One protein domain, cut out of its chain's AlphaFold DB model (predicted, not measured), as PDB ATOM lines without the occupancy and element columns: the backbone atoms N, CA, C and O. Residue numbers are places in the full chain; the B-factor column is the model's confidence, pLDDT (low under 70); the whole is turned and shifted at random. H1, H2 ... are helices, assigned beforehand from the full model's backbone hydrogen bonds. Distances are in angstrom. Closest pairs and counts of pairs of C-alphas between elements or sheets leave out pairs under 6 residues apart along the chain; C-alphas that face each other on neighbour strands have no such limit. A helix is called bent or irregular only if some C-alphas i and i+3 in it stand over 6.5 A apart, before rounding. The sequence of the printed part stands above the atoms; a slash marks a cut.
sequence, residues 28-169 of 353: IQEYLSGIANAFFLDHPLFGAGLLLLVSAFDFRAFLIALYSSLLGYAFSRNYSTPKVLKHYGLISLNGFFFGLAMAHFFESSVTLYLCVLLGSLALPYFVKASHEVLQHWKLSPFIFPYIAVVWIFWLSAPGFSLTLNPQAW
ATOM      1  N   ILE A  28     120.370 116.869  87.305       94.81
ATOM      2  CA  ILE A  28     120.324 115.643  88.116       94.81
ATOM      3  C   ILE A  28     118.925 115.022  88.067       94.81
ATOM      4  O   ILE A  28     118.803 113.820  87.841       94.81
ATOM      5  N   GLN A  29     117.870 115.825  88.226       95.19
ATOM      6  CA  GLN A  29     116.491 115.338  88.144       95.19
ATOM      7  C   GLN A  29     116.181 114.729  86.773       95.19
ATOM      8  O   GLN A  29     115.663 113.619  86.712       95.19
ATOM      9  N   GLU A  30     116.563 115.397  85.681       94.81
ATOM     10  CA  GLU A  30     116.393 114.884  84.315       94.81
ATOM     11  C   GLU A  30     117.130 113.553  84.103       94.81
ATOM     12  O   GLU A  30     116.562 112.613  83.548       94.81
ATOM     13  N   TYR A  31     118.384 113.456  84.554       97.25
ATOM     14  CA  TYR A  31     119.170 112.226  84.451       97.25
ATOM     15  C   TYR A  31     118.510 111.072  85.214       97.25
ATOM     16  O   TYR A  31     118.310 109.990  84.659       97.25
ATOM     17  N   LEU A  32     118.124 111.312  86.470       98.00
ATOM     18  CA  LEU A  32     117.503 110.301  87.321       98.00
ATOM     19  C   LEU A  32     116.122 109.875  86.801       98.00
ATOM     20  O   LEU A  32     115.820 108.684  86.806       98.00
ATOM     21  N   SER A  33     115.312 110.806  86.287       96.12
ATOM     22  CA  SER A  33     114.077 110.477  85.560       96.12
ATOM     23  C   SER A  33     114.355 109.626  84.315       96.12
ATOM     24  O   SER A  33     113.611 108.694  84.019       96.12
ATOM     25  N   GLY A  34     115.462 109.876  83.612       95.75
ATOM     26  CA  GLY A  34     115.913 109.032  82.506       95.75
ATOM     27  C   GLY A  34     116.183 107.585  82.930       95.75
ATOM     28  O   GLY A  34     115.754 106.661  82.243       95.75
ATOM     29  N   ILE A  35     116.832 107.371  84.079       97.88
ATOM     30  CA  ILE A  35     117.048 106.026  84.645       97.88
ATOM     31  C   ILE A  35     115.723 105.387  85.085       97.88
ATOM     32  O   ILE A  35     115.502 104.198  84.856       97.88
ATOM     33  N   ALA A  36     114.807 106.172  85.656       97.00
ATOM     34  CA  ALA A  36     113.484 105.704  86.071       97.00
ATOM     35  C   ALA A  36     112.655 105.107  84.914       97.00
ATOM     36  O   ALA A  36     111.847 104.194  85.131       97.00
ATOM     37  N   ASN A  37     112.916 105.528  83.670       94.94
ATOM     38  CA  ASN A  37     112.275 104.962  82.484       94.94
ATOM     39  C   ASN A  37     112.640 103.491  82.210       94.94
ATOM     40  O   ASN A  37     111.957 102.861  81.402       94.94
ATOM     41  N   ALA A  38     113.597 102.896  82.935       95.06
ATOM     42  CA  ALA A  38     113.781 101.437  82.975       95.06
ATOM     43  C   ALA A  38     112.488 100.699  83.372       95.06
ATOM     44  O   ALA A  38     112.216  99.609  82.877       95.06
ATOM     45  N   PHE A  39     111.660 101.337  84.204       95.50
ATOM     46  CA  PHE A  39     110.320 100.885  84.584       95.50
ATOM     47  C   PHE A  39     109.250 101.890  84.134       95.50
ATOM     48  O   PHE A  39     108.231 102.081  84.804       95.50
ATOM     49  N   PHE A  40     109.469 102.549  82.989       93.81
ATOM     50  CA  PHE A  40     108.534 103.490  82.359       93.81
ATOM     51  C   PHE A  40     108.080 104.656  83.253       93.81
ATOM     52  O   PHE A  40     107.047 105.277  82.984       93.81
ATOM     53  N   LEU A  41     108.794 104.941  84.342       92.88
ATOM     54  CA  LEU A  41     108.476 105.997  85.297       92.88
ATOM     55  C   LEU A  41     109.243 107.271  84.963       92.88
ATOM     56  O   LEU A  41     110.438 107.227  84.711       92.88
ATOM     57  N   ASP A  42     108.564 108.410  85.065       91.38
ATOM     58  CA  ASP A  42     109.196 109.728  85.069       91.38
ATOM     59  C   ASP A  42     109.246 110.239  86.515       91.38
ATOM     60  O   ASP A  42     108.385 111.001  86.955       91.38
ATOM     61  N   HIS A  43     110.177 109.694  87.306       94.75
ATOM     62  CA  HIS A  43     110.319 110.055  88.717       94.75
ATOM     63  C   HIS A  43     111.785 109.979  89.191       94.75
ATOM     64  O   HIS A  43     112.328 108.878  89.329       94.75
ATOM     65  N   PRO A  44     112.433 111.105  89.549       96.62
ATOM     66  CA  PRO A  44     113.865 111.125  89.842       96.62
ATOM     67  C   PRO A  44     114.241 110.326  91.097       96.62
ATOM     68  O   PRO A  44     115.249 109.626  91.097       96.62
ATOM     69  N   LEU A  45     113.419 110.343  92.156       97.56
ATOM     70  CA  LEU A  45     113.718 109.542  93.359       97.56
ATOM     71  C   LEU A  45     113.634 108.033  93.097       97.56
ATOM     72  O   LEU A  45     114.345 107.270  93.741       97.56
ATOM     73  N   PHE A  46     112.809 107.603  92.137       97.75
ATOM     74  CA  PHE A  46     112.740 106.193  91.767       97.75
ATOM     75  C   PHE A  46     114.020 105.791  91.027       97.75
ATOM     76  O   PHE A  46     114.629 104.782  91.367       97.75
ATOM     77  N   GLY A  47     114.490 106.624  90.090       97.75
ATOM     78  CA  GLY A  47     115.776 106.419  89.418       97.75
ATOM     79  C   GLY A  47     116.967 106.419  90.380       97.75
ATOM     80  O   GLY A  47     117.842 105.564  90.269       97.75
ATOM     81  N   ALA A  48     116.980 107.319  91.369       98.31
ATOM     82  CA  ALA A  48     117.990 107.311  92.430       98.31
ATOM     83  C   ALA A  48     117.926 106.025  93.266       98.31
ATOM     84  O   ALA A  48     118.956 105.399  93.499       98.31
ATOM     85  N   GLY A  49     116.721 105.602  93.659       98.38
ATOM     86  CA  GLY A  49     116.501 104.342  94.366       98.38
ATOM     87  C   GLY A  49     117.002 103.133  93.577       98.38
ATOM     88  O   GLY A  49     117.660 102.271  94.149       98.38
ATOM     89  N   LEU A  50     116.780 103.096  92.258       98.06
ATOM     90  CA  LEU A  50     117.318 102.043  91.395       98.06
ATOM     91  C   LEU A  50     118.847 102.033  91.380       98.06
ATOM     92  O   LEU A  50     119.439 100.969  91.534       98.06
ATOM     93  N   LEU A  51     119.495 103.192  91.226       98.44
ATOM     94  CA  LEU A  51     120.958 103.272  91.260       98.44
ATOM     95  C   LEU A  51     121.522 102.815  92.610       98.44
ATOM     96  O   LEU A  51     122.501 102.072  92.632       98.44
ATOM     97  N   LEU A  52     120.882 103.202  93.718       98.50
ATOM     98  CA  LEU A  52     121.263 102.755  95.059       98.50
ATOM     99  C   LEU A  52     121.104 101.240  95.215       98.50
ATOM    100  O   LEU A  52     122.023 100.586  95.703       98.50
ATOM    101  N   LEU A  53     119.991 100.667  94.747       98.12
ATOM    102  CA  LEU A  53     119.785  99.218  94.771       98.12
ATOM    103  C   LEU A  53     120.844  98.480  93.950       98.12
ATOM    104  O   LEU A  53     121.432  97.527  94.450       98.12
ATOM    105  N   VAL A  54     121.133  98.925  92.723       98.50
ATOM    106  CA  VAL A  54     122.195  98.315  91.904       98.50
ATOM    107  C   VAL A  54     123.537  98.425  92.629       98.50
ATOM    108  O   VAL A  54     124.240  97.429  92.735       98.50
ATOM    109  N   SER A  55     123.863  99.582  93.218       98.44
ATOM    110  CA  SER A  55     125.120  99.767  93.960       98.44
ATOM    111  C   SER A  55     125.256  98.854  95.181       98.44
ATOM    112  O   SER A  55     126.363  98.413  95.484       98.44
ATOM    113  N   ALA A  56     124.145  98.551  95.858       98.19
ATOM    114  CA  ALA A  56     124.128  97.730  97.063       98.19
ATOM    115  C   ALA A  56     124.290  96.230  96.768       98.19
ATOM    116  O   ALA A  56     124.822  95.506  97.605       98.19
ATOM    117  N   PHE A  57     123.833  95.765  95.602       97.94
ATOM    118  CA  PHE A  57     123.866  94.345  95.231       97.94
ATOM    119  C   PHE A  57     124.999  93.992  94.263       97.94
ATOM    120  O   PHE A  57     125.533  92.888  94.339       97.94
ATOM    121  N   ASP A  58     125.375  94.907  93.368       97.12
ATOM    122  CA  ASP A  58     126.489  94.736  92.436       97.12
ATOM    123  C   ASP A  58     127.161  96.087  92.145       97.12
ATOM    124  O   ASP A  58     126.819  96.826  91.214       97.12
ATOM    125  N   PHE A  59     128.161  96.414  92.965       97.56
ATOM    126  CA  PHE A  59     128.883  97.679  92.862       97.56
ATOM    127  C   PHE A  59     129.657  97.820  91.541       97.56
ATOM    128  O   PHE A  59     129.783  98.925  91.008       97.56
ATOM    129  N   ARG A  60     130.142  96.711  90.964       96.56
ATOM    130  CA  ARG A  60     130.837  96.728  89.670       96.56
ATOM    131  C   ARG A  60     129.858  97.067  88.550       96.56
ATOM    132  O   ARG A  60     130.146  97.961  87.749       96.56
ATOM    133  N   ALA A  61     128.708  96.396  88.513       97.56
ATOM    134  CA  ALA A  61     127.656  96.699  87.550       97.56
ATOM    135  C   ALA A  61     127.167  98.143  87.696       97.56
ATOM    136  O   ALA A  61     127.026  98.838  86.690       97.56
ATOM    137  N   PHE A  62     127.013  98.630  88.931       98.62
ATOM    138  CA  PHE A  62     126.692 100.029  89.205       98.62
ATOM    139  C   PHE A  62     127.694 100.999  88.573       98.62
ATOM    140  O   PHE A  62     127.268 101.901  87.855       98.62
ATOM    141  N   LEU A  63     129.003 100.826  88.790       98.56
ATOM    142  CA  LEU A  63     130.011 101.752  88.257       98.56
ATOM    143  C   LEU A  63     130.022 101.783  86.725       98.56
ATOM    144  O   LEU A  63     130.049 102.861  86.130       98.56
ATOM    145  N   ILE A  64     129.965 100.614  86.081       98.56
ATOM    146  CA  ILE A  64     129.984 100.501  84.614       98.56
ATOM    147  C   ILE A  64     128.689 101.069  84.011       98.56
ATOM    148  O   ILE A  64     128.733 101.807  83.020       98.56
ATOM    149  N   ALA A  65     127.537 100.775  84.622       98.62
ATOM    150  CA  ALA A  65     126.240 101.304  84.211       98.62
ATOM    151  C   ALA A  65     126.156 102.821  84.391       98.62
ATOM    152  O   ALA A  65     125.738 103.508  83.462       98.62
ATOM    153  N   LEU A  66     126.605 103.341  85.540       98.62
ATOM    154  CA  LEU A  66     126.653 104.772  85.840       98.62
ATOM    155  C   LEU A  66     127.567 105.513  84.861       98.62
ATOM    156  O   LEU A  66     127.196 106.560  84.340       98.62
ATOM    157  N   TYR A  67     128.752 104.973  84.584       98.62
ATOM    158  CA  TYR A  67     129.678 105.560  83.620       98.62
ATOM    159  C   TYR A  67     129.045 105.670  82.224       98.62
ATOM    160  O   TYR A  67     128.998 106.750  81.627       98.62
ATOM    161  N   SER A  68     128.494 104.559  81.736       98.56
ATOM    162  CA  SER A  68     127.897 104.464  80.402       98.56
ATOM    163  C   SER A  68     126.654 105.356  80.262       98.56
ATOM    164  O   SER A  68     126.476 106.046  79.253       98.56
ATOM    165  N   SER A  69     125.796 105.401  81.286       98.38
ATOM    166  CA  SER A  69     124.597 106.244  81.299       98.38
ATOM    167  C   SER A  69     124.920 107.734  81.406       98.38
ATOM    168  O   SER A  69     124.232 108.539  80.772       98.38
ATOM    169  N   LEU A  70     125.960 108.121  82.156       98.19
ATOM    170  CA  LEU A  70     126.417 109.511  82.258       98.19
ATOM    171  C   LEU A  70     127.013 110.009  80.939       98.19
ATOM    172  O   LEU A  70     126.700 111.128  80.529       98.19
ATOM    173  N   LEU A  71     127.796 109.184  80.233       97.88
ATOM    174  CA  LEU A  71     128.250 109.512  78.875       97.88
ATOM    175  C   LEU A  71     127.065 109.692  77.918       97.88
ATOM    176  O   LEU A  71     127.001 110.682  77.183       97.88
ATOM    177  N   GLY A  72     126.078 108.794  77.983       97.06
ATOM    178  CA  GLY A  72     124.838 108.924  77.221       97.06
ATOM    179  C   GLY A  72     124.059 110.203  77.559       97.06
ATOM    180  O   GLY A  72     123.566 110.895  76.664       97.06
ATOM    181  N   TYR A  73     123.985 110.569  78.840       97.00
ATOM    182  CA  TYR A  73     123.345 111.804  79.292       97.00
ATOM    183  C   TYR A  73     124.081 113.046  78.777       97.00
ATOM    184  O   TYR A  73     123.445 113.944  78.218       97.00
ATOM    185  N   ALA A  74     125.411 113.075  78.887       96.00
ATOM    186  CA  ALA A  74     126.243 114.148  78.352       96.00
ATOM    187  C   ALA A  74     126.027 114.320  76.840       96.00
ATOM    188  O   ALA A  74     125.779 115.434  76.375       96.00
ATOM    189  N   PHE A  75     125.996 113.220  76.082       95.62
ATOM    190  CA  PHE A  75     125.688 113.250  74.651       95.62
ATOM    191  C   PHE A  75     124.275 113.789  74.376       95.62
ATOM    192  O   PHE A  75     124.058 114.573  73.447       95.62
ATOM    193  N   SER A  76     123.295 113.415  75.202       94.44
ATOM    194  CA  SER A  76     121.901 113.845  75.039       94.44
ATOM    195  C   SER A  76     121.725 115.365  75.139       94.44
ATOM    196  O   SER A  76     120.784 115.909  74.560       94.44
ATOM    197  N   ARG A  77     122.647 116.082  75.800       92.44
ATOM    198  CA  ARG A  77     122.615 117.549  75.886       92.44
ATOM    199  C   ARG A  77     122.870 118.248  74.550       92.44
ATOM    200  O   ARG A  77     122.458 119.396  74.401       92.44
ATOM    201  N   ASN A  78     123.434 117.559  73.560       89.94
ATOM    202  CA  ASN A  78     123.673 118.099  72.223       89.94
ATOM    203  C   ASN A  78     122.368 118.585  71.548       89.94
ATOM    204  O   ASN A  78     121.332 117.915  71.613       89.94
ATOM    205  N   TYR A  79     122.388 119.752  70.896       81.12
ATOM    206  CA  TYR A  79     121.234 120.329  70.188       81.12
ATOM    207  C   TYR A  79     120.690 119.420  69.076       81.12
ATOM    208  O   TYR A  79     119.481 119.399  68.868       81.12
ATOM    209  N   SER A  80     121.539 118.595  68.457       89.69
ATOM    210  CA  SER A  80     121.153 117.664  67.383       89.69
ATOM    211  C   SER A  80     120.444 116.390  67.866       89.69
ATOM    212  O   SER A  80     120.241 115.463  67.079       89.69
ATOM    213  N   THR A  81     120.130 116.278  69.158       92.44
ATOM    214  CA  THR A  81     119.382 115.142  69.711       92.44
ATOM    215  C   THR A  81     117.878 115.461  69.718       92.44
ATOM    216  O   THR A  81     117.483 116.472  70.304       92.44
ATOM    217  N   PRO A  82     117.021 114.610  69.122       92.94
ATOM    218  CA  PRO A  82     115.570 114.787  69.128       92.94
ATOM    219  C   PRO A  82     114.992 115.007  70.532       92.94
ATOM    220  O   PRO A  82     115.349 114.310  71.486       92.94
ATOM    221  N   LYS A  83     114.057 115.959  70.663       91.19
ATOM    222  CA  LYS A  83     113.470 116.350  71.961       91.19
ATOM    223  C   LYS A  83     112.818 115.178  72.693       91.19
ATOM    224  O   LYS A  83     112.947 115.090  73.907       91.19
ATOM    225  N   VAL A  84     112.172 114.265  71.965       90.38
ATOM    226  CA  VAL A  84     111.536 113.073  72.546       90.38
ATOM    227  C   VAL A  84     112.557 112.143  73.207       90.38
ATOM    228  O   VAL A  84     112.317 111.658  74.308       90.38
ATOM    229  N   LEU A  85     113.739 111.969  72.605       93.31
ATOM    230  CA  LEU A  85     114.812 111.158  73.183       93.31
ATOM    231  C   LEU A  85     115.390 111.802  74.447       93.31
ATOM    232  O   LEU A  85     115.721 111.084  75.388       93.31
ATOM    233  N   LYS A  86     115.488 113.142  74.478       91.81
ATOM    234  CA  LYS A  86     115.913 113.891  75.673       91.81
ATOM    235  C   LYS A  86     114.883 113.795  76.792       91.81
ATOM    236  O   LYS A  86     115.247 113.488  77.917       91.81
ATOM    237  N   HIS A  87     113.614 114.045  76.472       90.19
ATOM    238  CA  HIS A  87     112.530 114.105  77.450       90.19
ATOM    239  C   HIS A  87     112.365 112.784  78.205       90.19
ATOM    240  O   HIS A  87     112.250 112.789  79.421       90.19
ATOM    241  N   TYR A  88     112.445 111.657  77.494       91.06
ATOM    242  CA  TYR A  88     112.376 110.326  78.102       91.06
ATOM    243  C   TYR A  88     113.750 109.759  78.502       91.06
ATOM    244  O   TYR A  88     113.848 108.590  78.866       91.06
ATOM    245  N   GLY A  89     114.833 110.540  78.412       95.25
ATOM    246  CA  GLY A  89     116.181 110.095  78.783       95.25
ATOM    247  C   GLY A  89     116.633 108.804  78.085       95.25
ATOM    248  O   GLY A  89     117.366 108.010  78.669       95.25
ATOM    249  N   LEU A  90     116.196 108.558  76.843       96.06
ATOM    250  CA  LEU A  90     116.376 107.257  76.183       96.06
ATOM    251  C   LEU A  90     117.841 106.942  75.865       96.06
ATOM    252  O   LEU A  90     118.223 105.776  75.853       96.06
ATOM    253  N   ILE A  91     118.675 107.963  75.643       97.50
ATOM    254  CA  ILE A  91     120.114 107.765  75.417       97.50
ATOM    255  C   ILE A  91     120.808 107.333  76.715       97.50
ATOM    256  O   ILE A  91     121.534 106.341  76.713       97.50
ATOM    257  N   SER A  92     120.551 108.020  77.832       97.31
ATOM    258  CA  SER A  92     121.097 107.639  79.142       97.31
ATOM    259  C   SER A  92     120.564 106.288  79.615       97.31
ATOM    260  O   SER A  92     121.323 105.503  80.173       97.31
ATOM    261  N   LEU A  93     119.291 105.987  79.341       97.94
ATOM    262  CA  LEU A  93     118.672 104.707  79.675       97.94
ATOM    263  C   LEU A  93     119.324 103.541  78.924       97.94
ATOM    264  O   LEU A  93     119.645 102.520  79.524       97.94
ATOM    265  N   ASN A  94     119.548 103.690  77.616       98.50
ATOM    266  CA  ASN A  94     120.259 102.668  76.850       98.50
ATOM    267  C   ASN A  94     121.706 102.524  77.345       98.50
ATOM    268  O   ASN A  94     122.179 101.399  77.457       98.50
ATOM    269  N   GLY A  95     122.382 103.625  77.700       98.50
ATOM    270  CA  GLY A  95     123.710 103.584  78.328       98.50
ATOM    271  C   GLY A  95     123.724 102.806  79.644       98.50
ATOM    272  O   GLY A  95     124.611 101.987  79.860       98.50
ATOM    273  N   PHE A  96     122.705 102.993  80.483       98.69
ATOM    274  CA  PHE A  96     122.543 102.259  81.739       98.69
ATOM    275  C   PHE A  96     122.442 100.744  81.507       98.69
ATOM    276  O   PHE A  96     123.232  99.986  82.066       98.69
ATOM    277  N   PHE A  97     121.540 100.298  80.625       98.56
ATOM    278  CA  PHE A  97     121.403  98.873  80.297       98.56
ATOM    279  C   PHE A  97     122.621  98.297  79.571       98.56
ATOM    280  O   PHE A  97     122.983  97.151  79.828       98.56
ATOM    281  N   PHE A  98     123.271  99.076  78.700       98.69
ATOM    282  CA  PHE A  98     124.526  98.678  78.066       98.69
ATOM    283  C   PHE A  98     125.591  98.380  79.123       98.69
ATOM    284  O   PHE A  98     126.165  97.296  79.117       98.69
ATOM    285  N   GLY A  99     125.813  99.294  80.070       98.44
ATOM    286  CA  GLY A  99     126.816  99.088  81.109       98.44
ATOM    287  C   GLY A  99     126.490  97.919  82.045       98.44
ATOM    288  O   GLY A  99     127.388  97.136  82.350       98.44
ATOM    289  N   LEU A 100     125.217  97.736  82.428       98.19
ATOM    290  CA  LEU A 100     124.787  96.555  83.193       98.19
ATOM    291  C   LEU A 100     125.067  95.252  82.432       98.19
ATOM    292  O   LEU A 100     125.627  94.313  82.995       98.19
ATOM    293  N   ALA A 101     124.723  95.200  81.143       97.12
ATOM    294  CA  ALA A 101     124.957  94.028  80.310       97.12
ATOM    295  C   ALA A 101     126.457  93.733  80.162       97.12
ATOM    296  O   ALA A 101     126.877  92.593  80.347       97.12
ATOM    297  N   MET A 102     127.280  94.750  79.893       97.56
ATOM    298  CA  MET A 102     128.731  94.577  79.772       97.56
ATOM    299  C   MET A 102     129.363  94.084  81.084       97.56
ATOM    300  O   MET A 102     130.258  93.244  81.053       97.56
ATOM    301  N   ALA A 103     128.883  94.562  82.236       96.94
ATOM    302  CA  ALA A 103     129.350  94.099  83.542       96.94
ATOM    303  C   ALA A 103     128.964  92.639  83.831       96.94
ATOM    304  O   ALA A 103     129.756  91.895  84.411       96.94
ATOM    305  N   HIS A 104     127.758  92.242  83.419       95.19
ATOM    306  CA  HIS A 104     127.223  90.904  83.645       95.19
ATOM    307  C   HIS A 104     127.891  89.853  82.753       95.19
ATOM    308  O   HIS A 104     128.355  88.824  83.244       95.19
ATOM    309  N   PHE A 105     127.957  90.118  81.447       94.31
ATOM    310  CA  PHE A 105     128.341  89.131  80.438       94.31
ATOM    311  C   PHE A 105     129.840  88.938  80.251       94.31
ATOM    312  O   PHE A 105     130.234  87.937  79.660       94.31
ATOM    313  N   PHE A 106     130.671  89.858  80.733       95.19
ATOM    314  CA  PHE A 106     132.110  89.820  80.497       95.19
ATOM    315  C   PHE A 106     132.894  89.907  81.798       95.19
ATOM    316  O   PHE A 106     132.492  90.574  82.758       95.19
ATOM    317  N   GLU A 107     134.048  89.254  81.829       94.62
ATOM    318  CA  GLU A 107     134.969  89.320  82.959       94.62
ATOM    319  C   GLU A 107     135.725  90.656  82.999       94.62
ATOM    320  O   GLU A 107     135.931  91.329  81.984       94.62
ATOM    321  N   SER A 108     136.151  91.060  84.199       94.75
ATOM    322  CA  SER A 108     136.932  92.283  84.393       94.75
ATOM    323  C   SER A 108     138.274  92.191  83.674       94.75
ATOM    324  O   SER A 108     139.137  91.404  84.042       94.75
ATOM    325  N   SER A 109     138.470  93.049  82.680       95.50
ATOM    326  CA  SER A 109     139.711  93.153  81.918       95.50
ATOM    327  C   SER A 109     139.885  94.573  81.383       95.50
ATOM    328  O   SER A 109     138.922  95.335  81.281       95.50
ATOM    329  N   VAL A 110     141.112  94.941  81.006       95.81
ATOM    330  CA  VAL A 110     141.371  96.223  80.326       95.81
ATOM    331  C   VAL A 110     140.575  96.305  79.019       95.81
ATOM    332  O   VAL A 110     139.970  97.338  78.734       95.81
ATOM    333  N   THR A 111     140.499  95.197  78.273       96.69
ATOM    334  CA  THR A 111     139.701  95.082  77.046       96.69
ATOM    335  C   THR A 111     138.235  95.418  77.293       96.69
ATOM    336  O   THR A 111     137.672  96.222  76.554       96.69
ATOM    337  N   LEU A 112     137.627  94.880  78.361       97.00
ATOM    338  CA  LEU A 112     136.244  95.199  78.726       97.00
ATOM    339  C   LEU A 112     136.046  96.708  78.893       97.00
ATOM    340  O   LEU A 112     135.115  97.264  78.317       97.00
ATOM    341  N   TYR A 113     136.906  97.383  79.655       97.50
ATOM    342  CA  TYR A 113     136.744  98.815  79.913       97.50
ATOM    343  C   TYR A 113     136.933  99.667  78.649       97.50
ATOM    344  O   TYR A 113     136.199 100.639  78.455       97.50
ATOM    345  N   LEU A 114     137.840  99.273  77.749       96.94
ATOM    346  CA  LEU A 114     137.975  99.896  76.427       96.94
ATOM    347  C   LEU A 114     136.713  99.690  75.576       96.94
ATOM    348  O   LEU A 114     136.207 100.645  74.986       96.94
ATOM    349  N   CYS A 115     136.156  98.477  75.557       97.44
ATOM    350  CA  CYS A 115     134.898  98.180  74.872       97.44
ATOM    351  C   CYS A 115     133.716  98.958  75.468       97.44
ATOM    352  O   CYS A 115     132.885  99.467  74.720       97.44
ATOM    353  N   VAL A 116     133.651  99.113  76.794       98.31
ATOM    354  CA  VAL A 116     132.628  99.925  77.471       98.31
ATOM    355  C   VAL A 116     132.736 101.390  77.056       98.31
ATOM    356  O   VAL A 116     131.716 102.001  76.740       98.31
ATOM    357  N   LEU A 117     133.946 101.958  77.011       98.19
ATOM    358  CA  LEU A 117     134.168 103.322  76.528       98.19
ATOM    359  C   LEU A 117     133.696 103.472  75.074       98.19
ATOM    360  O   LEU A 117     132.865 104.332  74.783       98.19
ATOM    361  N   LEU A 118     134.178 102.613  74.169       97.50
ATOM    362  CA  LEU A 118     133.824 102.667  72.747       97.50
ATOM    363  C   LEU A 118     132.319 102.472  72.526       97.50
ATOM    364  O   LEU A 118     131.694 103.242  71.797       97.50
ATOM    365  N   GLY A 119     131.722 101.488  73.197       98.00
ATOM    366  CA  GLY A 119     130.293 101.217  73.131       98.00
ATOM    367  C   GLY A 119     129.460 102.376  73.666       98.00
ATOM    368  O   GLY A 119     128.503 102.777  73.015       98.00
ATOM    369  N   SER A 120     129.866 102.992  74.779       98.31
ATOM    370  CA  SER A 120     129.177 104.161  75.348       98.31
ATOM    371  C   SER A 120     129.227 105.383  74.430       98.31
ATOM    372  O   SER A 120     128.272 106.158  74.392       98.31
ATOM    373  N   LEU A 121     130.310 105.551  73.665       97.50
ATOM    374  CA  LEU A 121     130.436 106.616  72.667       97.50
ATOM    375  C   LEU A 121     129.636 106.323  71.389       97.50
ATOM    376  O   LEU A 121     129.085 107.246  70.787       97.50
ATOM    377  N   ALA A 122     129.543 105.055  70.979       97.50
ATOM    378  CA  ALA A 122     128.805 104.634  69.789       97.50
ATOM    379  C   ALA A 122     127.283 104.571  70.016       97.50
ATOM    380  O   ALA A 122     126.492 104.912  69.133       97.50
ATOM    381  N   LEU A 123     126.851 104.161  71.208       98.19
ATOM    382  CA  LEU A 123     125.456 103.867  71.534       98.19
ATOM    383  C   LEU A 123     124.472 105.023  71.270       98.19
ATOM    384  O   LEU A 123     123.392 104.754  70.738       98.19
ATOM    385  N   PRO A 124     124.789 106.304  71.545       97.50
ATOM    386  CA  PRO A 124     123.891 107.403  71.204       97.50
ATOM    387  C   PRO A 124     123.548 107.484  69.711       97.50
ATOM    388  O   PRO A 124     122.425 107.861  69.365       97.50
ATOM    389  N   TYR A 125     124.468 107.093  68.824       97.00
ATOM    390  CA  TYR A 125     124.207 107.030  67.385       97.00
ATOM    391  C   TYR A 125     123.229 105.908  67.040       97.00
ATOM    392  O   TYR A 125     122.305 106.146  66.268       97.00
ATOM    393  N   PHE A 126     123.347 104.739  67.676       97.81
ATOM    394  CA  PHE A 126     122.367 103.655  67.532       97.81
ATOM    395  C   PHE A 126     120.980 104.072  68.023       97.81
ATOM    396  O   PHE A 126     119.983 103.783  67.358       97.81
ATOM    397  N   VAL A 127     120.896 104.789  69.149       98.00
ATOM    398  CA  VAL A 127     119.616 105.295  69.672       98.00
ATOM    399  C   VAL A 127     118.984 106.281  68.692       98.00
ATOM    400  O   VAL A 127     117.799 106.154  68.380       98.00
ATOM    401  N   LYS A 128     119.767 107.232  68.167       96.88
ATOM    402  CA  LYS A 128     119.288 108.192  67.164       96.88
ATOM    403  C   LYS A 128     118.875 107.503  65.866       96.88
ATOM    404  O   LYS A 128     117.765 107.733  65.414       96.88
ATOM    405  N   ALA A 129     119.710 106.632  65.305       96.69
ATOM    406  CA  ALA A 129     119.405 105.914  64.067       96.69
ATOM    407  C   ALA A 129     118.137 105.055  64.205       96.69
ATOM    408  O   ALA A 129     117.255 105.103  63.351       96.69
ATOM    409  N   SER A 130     117.999 104.339  65.325       96.81
ATOM    410  CA  SER A 130     116.795 103.554  65.614       96.81
ATOM    411  C   SER A 130     115.560 104.447  65.718       96.81
ATOM    412  O   SER A 130     114.508 104.095  65.196       96.81
ATOM    413  N   HIS A 131     115.676 105.611  66.362       96.31
ATOM    414  CA  HIS A 131     114.583 106.577  66.428       96.31
ATOM    415  C   HIS A 131     114.191 107.106  65.048       96.31
ATOM    416  O   HIS A 131     113.002 107.114  64.740       96.31
ATOM    417  N   GLU A 132     115.170 107.489  64.222       95.50
ATOM    418  CA  GLU A 132     114.928 108.015  62.876       95.50
ATOM    419  C   GLU A 132     114.159 107.021  62.004       95.50
ATOM    420  O   GLU A 132     113.237 107.406  61.290       95.50
ATOM    421  N   VAL A 133     114.475 105.731  62.108       95.44
ATOM    422  CA  VAL A 133     113.757 104.673  61.392       95.44
ATOM    423  C   VAL A 133     112.375 104.444  62.012       95.44
ATOM    424  O   VAL A 133     111.357 104.586  61.336       95.44
ATOM    425  N   LEU A 134     112.309 104.149  63.312       94.50
ATOM    426  CA  LEU A 134     111.092 103.672  63.981       94.50
ATOM    427  C   LEU A 134     109.990 104.729  64.122       94.50
ATOM    428  O   LEU A 134     108.805 104.378  64.183       94.50
ATOM    429  N   GLN A 135     110.341 106.017  64.131       92.00
ATOM    430  CA  GLN A 135     109.351 107.091  64.231       92.00
ATOM    431  C   GLN A 135     108.367 107.114  63.052       92.00
ATOM    432  O   GLN A 135     107.224 107.532  63.244       92.00
ATOM    433  N   HIS A 136     108.746 106.589  61.877       90.25
ATOM    434  CA  HIS A 136     107.855 106.467  60.714       90.25
ATOM    435  C   HIS A 136     106.614 105.611  61.017       90.25
ATOM    436  O   HIS A 136     105.523 105.894  60.523       90.25
ATOM    437  N   TRP A 137     106.749 104.622  61.906       87.25
ATOM    438  CA  TRP A 137     105.648 103.781  62.392       87.25
ATOM    439  C   TRP A 137     105.127 104.209  63.769       87.25
ATOM    440  O   TRP A 137     104.369 103.474  64.403       87.25
ATOM    441  N   LYS A 138     105.516 105.398  64.251       88.75
ATOM    442  CA  LYS A 138     105.198 105.908  65.597       88.75
ATOM    443  C   LYS A 138     105.673 104.968  66.714       88.75
ATOM    444  O   LYS A 138     105.050 104.896  67.776       88.75
ATOM    445  N   LEU A 139     106.772 104.251  66.477       91.25
ATOM    446  CA  LEU A 139     107.381 103.350  67.448       91.25
ATOM    447  C   LEU A 139     108.522 104.044  68.196       91.25
ATOM    448  O   LEU A 139     109.283 104.832  67.638       91.25
ATOM    449  N   SER A 140     108.643 103.724  69.485       92.56
ATOM    450  CA  SER A 140     109.813 104.085  70.283       92.56
ATOM    451  C   SER A 140     110.924 103.059  70.049       92.56
ATOM    452  O   SER A 140     110.621 101.862  69.992       92.56
ATOM    453  N   PRO A 141     112.204 103.476  69.991       94.94
ATOM    454  CA  PRO A 141     113.320 102.536  70.011       94.94
ATOM    455  C   PRO A 141     113.413 101.748  71.324       94.94
ATOM    456  O   PRO A 141     114.105 100.734  71.371       94.94
ATOM    457  N   PHE A 142     112.720 102.186  72.386       95.06
ATOM    458  CA  PHE A 142     112.806 101.601  73.723       95.06
ATOM    459  C   PHE A 142     114.274 101.390  74.127       95.06
ATOM    460  O   PHE A 142     115.059 102.339  74.176       95.06
ATOM    461  N   ILE A 143     114.627 100.135  74.384       96.38
ATOM    462  CA  ILE A 143     115.954  99.673  74.763       96.38
ATOM    463  C   ILE A 143     116.550  98.749  73.679       96.38
ATOM    464  O   ILE A 143     117.548  98.086  73.900       96.38
ATOM    465  N   PHE A 144     115.976  98.711  72.468       97.38
ATOM    466  CA  PHE A 144     116.580  97.991  71.337       97.38
ATOM    467  C   PHE A 144     118.029  98.421  71.028       97.38
ATOM    468  O   PHE A 144     118.858  97.547  70.771       97.38
ATOM    469  N   PRO A 145     118.389  99.721  71.082       98.19
ATOM    470  CA  PRO A 145     119.745 100.152  70.757       98.19
ATOM    471  C   PRO A 145     120.838  99.494  71.607       98.19
ATOM    472  O   PRO A 145     121.857  99.095  71.048       98.19
ATOM    473  N   TYR A 146     120.648  99.334  72.925       97.94
ATOM    474  CA  TYR A 146     121.671  98.666  73.741       97.94
ATOM    475  C   TYR A 146     121.808  97.183  73.372       97.94
ATOM    476  O   TYR A 146     122.927  96.681  73.363       97.94
ATOM    477  N   ILE A 147     120.708  96.499  73.030       97.44
ATOM    478  CA  ILE A 147     120.718  95.088  72.607       97.44
ATOM    479  C   ILE A 147     121.617  94.932  71.379       97.44
ATOM    480  O   ILE A 147     122.518  94.096  71.381       97.44
ATOM    481  N   ALA A 148     121.420  95.783  70.367       97.50
ATOM    482  CA  ALA A 148     122.217  95.760  69.145       97.50
ATOM    483  C   ALA A 148     123.711  96.001  69.420       97.50
ATOM    484  O   ALA A 148     124.560  95.288  68.889       97.50
ATOM    485  N   VAL A 149     124.043  96.969  70.281       98.06
ATOM    486  CA  VAL A 149     125.442  97.259  70.631       98.06
ATOM    487  C   VAL A 149     126.069  96.120  71.443       98.06
ATOM    488  O   VAL A 149     127.196  95.729  71.150       98.06
ATOM    489  N   VAL A 150     125.352  95.532  72.408       97.25
ATOM    490  CA  VAL A 150     125.832  94.354  73.158       97.25
ATOM    491  C   VAL A 150     126.092  93.182  72.215       97.25
ATOM    492  O   VAL A 150     127.131  92.544  72.342       97.25
ATOM    493  N   TRP A 151     125.210  92.920  71.246       96.56
ATOM    494  CA  TRP A 151     125.423  91.858  70.259       96.56
ATOM    495  C   TRP A 151     126.688  92.061  69.425       96.56
ATOM    496  O   TRP A 151     127.396  91.091  69.171       96.56
ATOM    497  N   ILE A 152     127.018  93.301  69.047       96.12
ATOM    498  CA  ILE A 152     128.265  93.595  68.327       96.12
ATOM    499  C   ILE A 152     129.478  93.190  69.173       96.12
ATOM    500  O   ILE A 152     130.346  92.468  68.682       96.12
ATOM    501  N   PHE A 153     129.536  93.601  70.444       95.50
ATOM    502  CA  PHE A 153     130.651  93.231  71.327       95.50
ATOM    503  C   PHE A 153     130.674  91.739  71.648       95.50
ATOM    504  O   PHE A 153     131.744  91.142  71.670       95.50
ATOM    505  N   TRP A 154     129.505  91.132  71.838       93.75
ATOM    506  CA  TRP A 154     129.360  89.703  72.078       93.75
ATOM    507  C   TRP A 154     129.906  88.869  70.916       93.75
ATOM    508  O   TRP A 154     130.737  87.992  71.125       93.75
ATOM    509  N   LEU A 155     129.501  89.170  69.680       93.25
ATOM    510  CA  LEU A 155     129.980  88.460  68.487       93.25
ATOM    511  C   LEU A 155     131.455  88.734  68.196       93.25
ATOM    512  O   LEU A 155     132.142  87.881  67.642       93.25
ATOM    513  N   SER A 156     131.947  89.910  68.580       93.00
ATOM    514  CA  SER A 156     133.357  90.256  68.419       93.00
ATOM    515  C   SER A 156     134.242  89.688  69.532       93.00
ATOM    516  O   SER A 156     135.463  89.746  69.411       93.00
ATOM    517  N   ALA A 157     133.658  89.142  70.604       92.12
ATOM    518  CA  ALA A 157     134.389  88.692  71.782       92.12
ATOM    519  C   ALA A 157     135.493  87.666  71.469       92.12
ATOM    520  O   ALA A 157     136.587  87.861  71.975       92.12
ATOM    521  N   PRO A 158     135.303  86.662  70.586       89.12
ATOM    522  CA  PRO A 158     136.380  85.735  70.217       89.12
ATOM    523  C   PRO A 158     137.521  86.385  69.419       89.12
ATOM    524  O   PRO A 158     138.641  85.885  69.428       89.12
ATOM    525  N   GLY A 159     137.234  87.477  68.699       89.81
ATOM    526  CA  GLY A 159     138.229  88.231  67.930       89.81
ATOM    527  C   GLY A 159     139.035  89.221  68.775       89.81
ATOM    528  O   GLY A 159     140.054  89.735  68.317       89.81
ATOM    529  N   PHE A 160     138.599  89.480  70.007       89.38
ATOM    530  CA  PHE A 160     139.272  90.347  70.966       89.38
ATOM    531  C   PHE A 160     139.675  89.545  72.210       89.38
ATOM    532  O   PHE A 160     139.174  88.461  72.470       89.38
ATOM    533  N   SER A 161     140.558  90.079  73.053       90.56
ATOM    534  CA  SER A 161     140.809  89.497  74.383       90.56
ATOM    535  C   SER A 161     139.682  89.868  75.361       90.56
ATOM    536  O   SER A 161     139.940  90.440  76.421       90.56
ATOM    537  N   LEU A 162     138.427  89.648  74.952       92.75
ATOM    538  CA  LEU A 162     137.214  89.990  75.687       92.75
ATOM    539  C   LEU A 162     136.546  88.697  76.176       92.75
ATOM    540  O   LEU A 162     135.794  88.052  75.451       92.75
ATOM    541  N   THR A 163     136.844  88.312  77.414       93.00
ATOM    542  CA  THR A 163     136.393  87.039  77.992       93.00
ATOM    543  C   THR A 163     134.931  87.100  78.430       93.00
ATOM    544  O   THR A 163     134.540  87.990  79.192       93.00
ATOM    545  N   LEU A 164     134.128  86.138  77.971       91.19
ATOM    546  CA  LEU A 164     132.753  85.942  78.431       91.19
ATOM    547  C   LEU A 164     132.743  85.379  79.853       91.19
ATOM    548  O   LEU A 164     133.493  84.459  80.158       91.19
ATOM    549  N   ASN A 165     131.849  85.890  80.694       89.12
ATOM    550  CA  ASN A 165     131.577  85.341  82.014       89.12
ATOM    551  C   ASN A 165     130.781  84.026  81.864       89.12
ATOM    552  O   ASN A 165     129.617  84.077  81.447       89.12
ATOM    553  N   PRO A 166     131.335  82.860  82.245       76.44
ATOM    554  CA  PRO A 166     130.663  81.569  82.076       76.44
ATOM    555  C   PRO A 166     129.332  81.465  82.832       76.44
ATOM    556  O   PRO A 166     128.444  80.719  82.426       76.44
ATOM    557  N   GLN A 167     129.170  82.226  83.919       73.94
ATOM    558  CA  GLN A 167     127.960  82.220  84.747       73.94
ATOM    559  C   GLN A 167     126.838  83.113  84.195       73.94
ATOM    560  O   GLN A 167     125.707  83.055  84.680       73.94
ATOM    561  N   ALA A 168     127.135  83.946  83.197       73.12
ATOM    562  CA  ALA A 168     126.173  84.872  82.606       73.12
ATOM    563  C   ALA A 168     125.287  84.218  81.529       73.12
ATOM    564  O   ALA A 168     124.310  84.816  81.073       73.12
ATOM    565  N   TRP A 169     125.608  82.988  81.122       66.00
ATOM    566  CA  TRP A 169     124.802  82.206  80.192       66.00
ATOM    567  C   TRP A 169     123.843  81.280  80.956       66.00
ATOM    568  O   TRP A 169     124.251  80.667  81.946       66.00
TER     569      TRP A 169
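AT A GLANCE: This is residues 28 to 169 of the 353 residues of an uncharacterized protein of Bdellovibrionales bacterium (UniProt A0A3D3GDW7). The core is an up-and-down bundle of H3, H5, H6a and H7, four neighbouring helical pieces that each run against the one before along the chain, with H5 in the middle. The long helix H6 is bent, and its second arm, H6b, turns off at one end of the bundle; on another side H2 and H3 make a V, with H1 across its open end, packed on H2 and H5, and the short H4 near H1, H3 and H5. The printed part has 142 residues with seven named helices, H1 to H7 in chain order, and no named strand: it is all helix. The whole is compact, with a radius of gyration of the C-alphas of 14.6 A, and its outline is rounded, spanning 38 by 34 by 24 A.

IN THESE COORDINATES: The longest helix, H6, holds residues 110 to 137 and by its hydrogen bonds was assigned as one helix, but it is bent: C-alphas 121 and 124 are 6.8 A apart. Its arm H6a takes residues 110 to 121, 16.9 A long, starting at C-alpha 110 (141.371, 96.223, 80.326); its arm H6b takes residues 124 to 137, 20.6 A long. H5 is residues 90 to 105, 22.1 A, and H3 is residues 59 to 76, 25.1 A. H7, residues 144 to 159, is 24.0 A long and ends at C-alpha 159 (138.229, 88.231, 67.930); it is irregular, with C-alphas 155 and 158 7.2 A apart. H1, residues 28 to 39, begins at C-alpha 28 (120.324, 115.643, 88.116) and is 18.2 A long. H2 is residues 44 to 57, 20.3 A, and H4 is residues 83 to 87.

HOW THE PARTS SIT: The lines of H6a and H6b stand at a steep tilt of 43 degrees. H5 is the hub, touching four other helices, H6 taken whole. H5 and H6a form a helical hairpin at a shallow tilt of 17 degrees; their closest C-alphas, of Gly 95 and Ser 120, are 6.3 A apart. H3 touches H5 with 46 pairs of C-alphas within 8 A, the closest being Ala 65 and Gly 99 at 3.9 A; they run opposite ways at a shallow tilt of 28 degrees. H7, with residues 145 to 150 alone, touches H5 and runs the same way at 34 degrees, only just a shallow tilt; the closest C-alphas are those of Phe 98 and Tyr 146, 5.2 A apart. H6b touches H7 at a steep tilt of 47 degrees, with the C-alphas of Val 127 and Pro 145 closest at 5.3 A. H3 and H7 are apart. H1 touches H5 at a steep tilt of 63 degrees, its closest C-alphas being Ile 35 and Leu 93 at 5.4 A. H1 touches H2 at 70.0 degrees, a steep tilt only just short of about perpendicular, with the C-alphas of Ala 36 and Gly 47 4.1 A apart. H2 and H3 form a helical hairpin, closest at the C-alphas of Ser 55 and Phe 62, 5.0 A; H2 and H5 are apart. H4 is close to but not clearly touching H3, with the C-alphas of Ser 76 and Lys 86 6.0 A apart. Every O i to N i+4 pair is within hydrogen-bond range in H2, H3, H4, H5 and H6a; H1 has 6 of 8, H6b 8 of 10 and H7 10 of 12.

THE WHOLE: The two C-alphas farthest apart, those of Tyr 79 and Pro 166, are 41.6 A from each other. The printed part has no cut, and no link between named helices is long. The mean pLDDT of the printed part is 95.0; residue 169 alone is under 70.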